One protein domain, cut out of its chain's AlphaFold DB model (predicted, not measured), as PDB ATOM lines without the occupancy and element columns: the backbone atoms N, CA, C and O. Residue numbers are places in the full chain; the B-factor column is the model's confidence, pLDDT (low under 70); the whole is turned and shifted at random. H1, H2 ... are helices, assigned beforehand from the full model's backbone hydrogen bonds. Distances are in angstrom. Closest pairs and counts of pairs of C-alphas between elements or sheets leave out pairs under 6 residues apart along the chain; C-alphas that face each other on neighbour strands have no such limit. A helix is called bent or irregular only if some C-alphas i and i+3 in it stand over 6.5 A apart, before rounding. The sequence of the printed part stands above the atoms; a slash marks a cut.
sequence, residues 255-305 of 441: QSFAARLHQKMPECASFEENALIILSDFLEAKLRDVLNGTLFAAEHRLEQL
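AT A GLANCE: This is residues 255 to 305 of the 441 residues of the protein "TAFH domain-containing protein" of Halicephalobus sp. NKZ332 (UniProt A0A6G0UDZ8). Picture one long, straight helix, H2, with a short helix, H1, set crosswise near its first end, and a loop that swings out between the two. Most of H2 is a bare arm: residues 281 to 305, of which 281 to 302 belong to H2, stick out and make the length. The printed part has 51 residues with two named helices, H1 then H2, and no named strand, and its class is all helix. It is extended, with a radius of gyration of the C-alphas of 17.2 A, and the C-alphas span 56 by 19 by 15 A.

HOW THE PARTS SIT: Start at H1, residues 255 to 264, and go on past the short link of 8 residues to H2, residues 273 to 302. The two helices are close but not clearly touching, with 1 pair of C-alphas within 8 A. Look there at the closest C-alphas, those of Ala 258 and Leu 276, 7.6 A apart. The lines of H1 and H2 stand about perpendicular, at 88 degrees. In H1 and H2 every O i to N i+4 pair is within hydrogen-bond range.

IN THESE COORDINATES: Find C-alpha 255 at (31.277, 9.099, -50.256); from there H1 runs 14.4 A to C-alpha 264. Next find C-alpha 273 at (37.211, 1.730, -45.948), where H2 begins; its 30 residues run 43.1 A to C-alpha 302 at (-1.271, -14.219, -56.991). Neither helix is bent.

THE WHOLE: The two C-alphas farthest apart are those of Ala 269, in the link, and Leu 305, at 56.3 A. Residues 263 to 269 also stand free. The printed part has no cut. Its mean pLDDT is 84.2, and in this model the one printed residue under 70 is residue 269.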
ATOM      1  N   GLN A 255      31.062   7.737 -50.735       79.00
ATOM      2  CA  GLN A 255      31.277   9.099 -50.256       79.00
ATOM      3  C   GLN A 255      30.014   9.664 -49.594       79.00
ATOM      4  O   GLN A 255      30.067  10.188 -48.479       79.00
ATOM      5  N   SER A 256      28.856   9.499 -50.238       83.25
ATOM      6  CA  SER A 256      27.566   9.903 -49.671       83.25
ATOM      7  C   SER A 256      27.198   9.106 -48.420       83.25
ATOM      8  O   SER A 256      26.608   9.652 -47.485       83.25
ATOM      9  N   PHE A 257      27.532   7.816 -48.386       81.94
ATOM     10  CA  PHE A 257      27.262   6.952 -47.243       81.94
ATOM     11  C   PHE A 257      28.120   7.331 -46.030       81.94
ATOM     12  O   PHE A 257      27.572   7.560 -44.951       81.94
ATOM     13  N   ALA A 258      29.430   7.514 -46.223       82.00
ATOM     14  CA  ALA A 258      30.346   7.976 -45.181       82.00
ATOM     15  C   ALA A 258      29.956   9.365 -44.644       82.00
ATOM     16  O   ALA A 258      29.902   9.566 -43.431       82.00
ATOM     17  N   ALA A 259      29.586  10.305 -45.523       84.31
ATOM     18  CA  ALA A 259      29.124  11.634 -45.118       84.31
ATOM     19  C   ALA A 259      27.844  11.578 -44.262       84.31
ATOM     20  O   ALA A 259      27.733  12.274 -43.252       84.31
ATOM     21  N   ARG A 260      26.881  10.718 -44.625       83.56
ATOM     22  CA  ARG A 260      25.653  10.507 -43.837       83.56
ATOM     23  C   ARG A 260      25.929   9.835 -42.496       83.56
ATOM     24  O   ARG A 260      25.265  10.171 -41.515       83.56
ATOM     25  N   LEU A 261      26.890   8.915 -42.444       84.44
ATOM     26  CA  LEU A 261      27.324   8.293 -41.198       84.44
ATOM     27  C   LEU A 261      27.998   9.313 -40.273       84.44
ATOM     28  O   LEU A 261      27.591   9.394 -39.121       84.44
ATOM     29  N   HIS A 262      28.910  10.160 -40.767       85.75
ATOM     30  CA  HIS A 262      29.495  11.250 -39.967       85.75
ATOM     31  C   HIS A 262      28.432  12.250 -39.487       85.75
ATOM     32  O   HIS A 262      28.497  12.723 -38.359       85.75
ATOM     33  N   GLN A 263      27.400  12.539 -40.293       86.31
ATOM     34  CA  GLN A 263      26.292  13.399 -39.861       86.31
ATOM     35  C   GLN A 263      25.497  12.790 -38.691       86.31
ATOM     36  O   GLN A 263      25.013  13.520 -37.827       86.31
ATOM     37  N   LYS A 264      25.300  11.467 -38.684       84.44
ATOM     38  CA  LYS A 264      24.571  10.760 -37.616       84.44
ATOM     39  C   LYS A 264      25.452  10.404 -36.420       84.44
ATOM     40  O   LYS A 264      24.921  10.247 -35.327       84.44
ATOM     41  N   MET A 265      26.758  10.278 -36.633       83.38
ATOM     42  CA  MET A 265      27.760   9.889 -35.643       83.38
ATOM     43  C   MET A 265      28.994  10.794 -35.777       83.38
ATOM     44  O   MET A 265      30.016  10.365 -36.317       83.38
ATOM     45  N   PRO A 266      28.915  12.049 -35.297       81.00
ATOM     46  CA  PRO A 266      30.008  13.017 -35.420       81.00
ATOM     47  C   PRO A 266      31.220  12.684 -34.537       81.00
ATOM     48  O   PRO A 266      32.283  13.266 -34.713       81.00
ATOM     49  N   GLU A 267      31.071  11.754 -33.589       78.38
ATOM     50  CA  GLU A 267      32.134  11.340 -32.664       78.38
ATOM     51  C   GLU A 267      33.169  10.402 -33.311       78.38
ATOM     52  O   GLU A 267      34.250  10.195 -32.766       78.38
ATOM     53  N   CYS A 268      32.870   9.849 -34.492       71.00
ATOM     54  CA  CYS A 268      33.815   9.055 -35.273       71.00
ATOM     55  C   CYS A 268      34.585   9.966 -36.240       71.00
ATOM     56  O   CYS A 268      33.996  10.542 -37.150       71.00
ATOM     57  N   ALA A 269      35.902  10.094 -36.044       66.06
ATOM     58  CA  ALA A 269      36.758  10.979 -36.844       66.06
ATOM     59  C   ALA A 269      36.971  10.490 -38.292       66.06
ATOM     60  O   ALA A 269      37.176  11.297 -39.201       66.06
ATOM     61  N   SER A 270      36.935   9.175 -38.512       73.81
ATOM     62  CA  SER A 270      36.980   8.551 -39.833       73.81
ATOM     63  C   SER A 270      36.438   7.124 -39.767       73.81
ATOM     64  O   SER A 270      36.553   6.448 -38.743       73.81
ATOM     65  N   PHE A 271      35.848   6.655 -40.865       78.50
ATOM     66  CA  PHE A 271      35.478   5.251 -41.033       78.50
ATOM     67  C   PHE A 271      36.532   4.540 -41.873       78.50
ATOM     68  O   PHE A 271      36.952   5.053 -42.910       78.50
ATOM     69  N   GLU A 272      36.945   3.352 -41.436       83.38
ATOM     70  CA  GLU A 272      37.818   2.493 -42.230       83.38
ATOM     71  C   GLU A 272      37.093   2.040 -43.507       83.38
ATOM     72  O   GLU A 272      35.928   1.636 -43.469       83.38
ATOM     73  N   GLU A 273      37.787   2.077 -44.645       80.25
ATOM     74  CA  GLU A 273      37.211   1.730 -45.948       80.25
ATOM     75  C   GLU A 273      36.674   0.288 -45.988       80.25
ATOM     76  O   GLU A 273      35.572   0.049 -46.483       80.25
ATOM     77  N   ASN A 274      37.382  -0.657 -45.366       83.31
ATOM     78  CA  ASN A 274      36.943  -2.052 -45.257       83.31
ATOM     79  C   ASN A 274      35.628  -2.195 -44.477       83.31
ATOM     80  O   ASN A 274      34.765  -2.991 -44.846       83.31
ATOM     81  N   ALA A 275      35.443  -1.400 -43.419       83.38
ATOM     82  CA  ALA A 275      34.218  -1.416 -42.627       83.38
ATOM     83  C   ALA A 275      33.021  -0.882 -43.431       83.38
ATOM     84  O   ALA A 275      31.918  -1.420 -43.327       83.38
ATOM     85  N   LEU A 276      33.238   0.134 -44.275       83.44
ATOM     86  CA  LEU A 276      32.211   0.659 -45.180       83.44
ATOM     87  C   LEU A 276      31.808  -0.364 -46.250       83.44
ATOM     88  O   LEU A 276      30.623  -0.463 -46.566       83.44
ATOM     89  N   ILE A 277      32.764  -1.139 -46.769       84.44
ATOM     90  CA  ILE A 277      32.498  -2.217 -47.732       84.44
ATOM     91  C   ILE A 277      31.632  -3.303 -47.084       84.44
ATOM     92  O   ILE A 277      30.556  -3.602 -47.593       84.44
ATOM     93  N   ILE A 278      32.028  -3.811 -45.913       86.31
ATOM     94  CA  ILE A 278      31.270  -4.849 -45.191       86.31
ATOM     95  C   ILE A 278      29.854  -4.366 -44.855       86.31
ATOM     96  O   ILE A 278      28.888  -5.123 -44.959       86.31
ATOM     97  N   LEU A 279      29.710  -3.100 -44.459       85.31
ATOM     98  CA  LEU A 279      28.404  -2.527 -44.155       85.31
ATOM     99  C   LEU A 279      27.536  -2.379 -45.415       85.31
ATOM    100  O   LEU A 279      26.334  -2.630 -45.348       85.31
ATOM    101  N   SER A 280      28.128  -2.015 -46.554       86.25
ATOM    102  CA  SER A 280      27.446  -1.967 -47.853       86.25
ATOM    103  C   SER A 280      26.943  -3.350 -48.270       86.25
ATOM    104  O   SER A 280      25.756  -3.499 -48.563       86.25
ATOM    105  N   ASP A 281      27.796  -4.372 -48.171       86.00
ATOM    106  CA  ASP A 281      27.456  -5.767 -48.478       86.00
ATOM    107  C   ASP A 281      26.352  -6.295 -47.552       86.00
ATOM    108  O   ASP A 281      25.401  -6.950 -47.987       86.00
ATOM    109  N   PHE A 282      26.423  -5.971 -46.257       87.56
ATOM    110  CA  PHE A 282      25.386  -6.329 -45.293       87.56
ATOM    111  C   PHE A 282      24.041  -5.676 -45.629       87.56
ATOM    112  O   PHE A 282      22.998  -6.331 -45.596       87.56
ATOM    113  N   LEU A 283      24.046  -4.386 -45.964       86.56
ATOM    114  CA  LEU A 283      22.839  -3.662 -46.356       86.56
ATOM    115  C   LEU A 283      22.274  -4.185 -47.683       86.56
ATOM    116  O   LEU A 283      21.055  -4.292 -47.819       86.56
ATOM    117  N   GLU A 284      23.126  -4.567 -48.634       86.94
ATOM    118  CA  GLU A 284      22.709  -5.255 -49.856       86.94
ATOM    119  C   GLU A 284      22.015  -6.580 -49.529       86.94
ATOM    120  O   GLU A 284      20.906  -6.826 -50.012       86.94
ATOM    121  N   ALA A 285      22.617  -7.416 -48.679       88.62
ATOM    122  CA  ALA A 285      22.017  -8.675 -48.243       88.62
ATOM    123  C   ALA A 285      20.640  -8.441 -47.600       88.62
ATOM    124  O   ALA A 285      19.675  -9.132 -47.924       88.62
ATOM    125  N   LYS A 286      20.501  -7.394 -46.779       87.38
ATOM    126  CA  LYS A 286      19.210  -7.009 -46.190       87.38
ATOM    127  C   LYS A 286      18.183  -6.548 -47.218       87.38
ATOM    128  O   LYS A 286      17.018  -6.930 -47.123       87.38
ATOM    129  N   LEU A 287      18.580  -5.767 -48.219       88.88
ATOM    130  CA  LEU A 287      17.674  -5.379 -49.303       88.88
ATOM    131  C   LEU A 287      17.235  -6.588 -50.136       88.88
ATOM    132  O   LEU A 287      16.073  -6.657 -50.540       88.88
ATOM    133  N   ARG A 288      18.127  -7.561 -50.351       90.75
ATOM    134  CA  ARG A 288      17.795  -8.837 -51.002       90.75
ATOM    135  C   ARG A 288      16.782  -9.635 -50.181       90.75
ATOM    136  O   ARG A 288      15.810 -10.113 -50.761       90.75
ATOM    137  N   ASP A 289      16.937  -9.717 -48.861       90.44
ATOM    138  CA  ASP A 289      15.968 -10.379 -47.972       90.44
ATOM    139  C   ASP A 289      14.581  -9.731 -48.060       90.44
ATOM    140  O   ASP A 289      13.572 -10.419 -48.233       90.44
ATOM    141  N   VAL A 290      14.524  -8.396 -48.012       90.19
ATOM    142  CA  VAL A 290      13.276  -7.633 -48.166       90.19
ATOM    143  C   VAL A 290      12.638  -7.892 -49.530       90.19
ATOM    144  O   VAL A 290      11.427  -8.117 -49.614       90.19
ATOM    145  N   LEU A 291      13.431  -7.886 -50.602       90.38
ATOM    146  CA  LEU A 291      12.956  -8.149 -51.958       90.38
ATOM    147  C   LEU A 291      12.396  -9.569 -52.087       90.38
ATOM    148  O   LEU A 291      11.301  -9.743 -52.621       90.38
ATOM    149  N   ASN A 292      13.101 -10.564 -51.551       91.25
ATOM    150  CA  ASN A 292      12.682 -11.963 -51.554       91.25
ATOM    151  C   ASN A 292      11.396 -12.165 -50.747       91.25
ATOM    152  O   ASN A 292      10.455 -12.791 -51.235       91.25
ATOM    153  N   GLY A 293      11.304 -11.578 -49.552       91.00
ATOM    154  CA  GLY A 293      10.085 -11.614 -48.745       91.00
ATOM    155  C   GLY A 293       8.902 -10.957 -49.459       91.00
ATOM    156  O   GLY A 293       7.778 -11.459 -49.410       91.00
ATOM    157  N   THR A 294       9.159  -9.864 -50.179       90.50
ATOM    158  CA  THR A 294       8.123  -9.137 -50.925       90.50
ATOM    159  C   THR A 294       7.666  -9.936 -52.143       90.50
ATOM    160  O   THR A 294       6.473  -9.987 -52.445       90.50
ATOM    161  N   LEU A 295       8.599 -10.603 -52.824       90.88
ATOM    162  CA  LEU A 295       8.303 -11.510 -53.925       90.88
ATOM    163  C   LEU A 295       7.443 -12.684 -53.451       90.88
ATOM    164  O   LEU A 295       6.424 -12.962 -54.075       90.88
ATOM    165  N   PHE A 296       7.800 -13.304 -52.327       90.31
ATOM    166  CA  PHE A 296       7.046 -14.403 -51.726       90.31
ATOM    167  C   PHE A 296       5.623 -13.984 -51.325       90.31
ATOM    168  O   PHE A 296       4.649 -14.675 -51.621       90.31
ATOM    169  N   ALA A 297       5.468 -12.807 -50.711       89.12
ATOM    170  CA  ALA A 297       4.151 -12.253 -50.397       89.12
ATOM    171  C   ALA A 297       3.312 -12.016 -51.669       89.12
ATOM    172  O   ALA A 297       2.127 -12.362 -51.718       89.12
ATOM    173  N   ALA A 298       3.932 -11.480 -52.724       88.31
ATOM    174  CA  ALA A 298       3.274 -11.280 -54.010       88.31
ATOM    175  C   ALA A 298       2.906 -12.609 -54.696       88.31
ATOM    176  O   ALA A 298       1.847 -12.691 -55.319       88.31
ATOM    177  N   GLU A 299       3.736 -13.649 -54.576       85.75
ATOM    178  CA  GLU A 299       3.444 -14.999 -55.067       85.75
ATOM    179  C   GLU A 299       2.208 -15.577 -54.392       85.75
ATOM    180  O   GLU A 299       1.264 -15.933 -55.095       85.75
ATOM    181  N   HIS A 300       2.152 -15.568 -53.062       85.50
ATOM    182  CA  HIS A 300       0.984 -16.048 -52.323       85.50
ATOM    183  C   HIS A 300      -0.297 -15.287 -52.658       85.50
ATOM    184  O   HIS A 300      -1.373 -15.874 -52.744       85.50
ATOM    185  N   ARG A 301      -0.214 -13.972 -52.884       83.88
ATOM    186  CA  ARG A 301      -1.385 -13.181 -53.291       83.88
ATOM    187  C   ARG A 301      -1.877 -13.539 -54.694       83.88
ATOM    188  O   ARG A 301      -3.074 -13.451 -54.963       83.88
ATOM    189  N   LEU A 302      -0.959 -13.851 -55.607       81.31
ATOM    190  CA  LEU A 302      -1.271 -14.219 -56.991       81.31
ATOM    191  C   LEU A 302      -1.586 -15.711 -57.148       81.31
ATOM    192  O   LEU A 302      -2.074 -16.117 -58.207       81.31
ATOM    193  N   GLU A 303      -1.321 -16.510 -56.119       81.19
ATOM    194  CA  GLU A 303      -1.560 -17.941 -56.097       81.19
ATOM    195  C   GLU A 303      -3.052 -18.235 -56.274       81.19
ATOM    196  O   GLU A 303      -3.910 -17.881 -55.461       81.19
ATOM    197  N   GLN A 304      -3.386 -18.897 -57.378       74.00
ATOM    198  CA  GLN A 304      -4.759 -19.275 -57.674       74.00
ATOM    199  C   GLN A 304      -5.104 -20.585 -56.963       74.00
ATOM    200  O   GLN A 304      -5.313 -21.609 -57.614       74.00
ATOM    201  N   LEU A 305      -5.197 -20.532 -55.632       72.19
ATOM    202  CA  LEU A 305      -5.454 -21.682 -54.754       72.19
ATOM    203  C   LEU A 305      -6.660 -22.530 -55.199       72.19
ATOM    204  O   LEU A 305      -6.656 -23.739 -55.024       72.19
TER     205      LEU A 305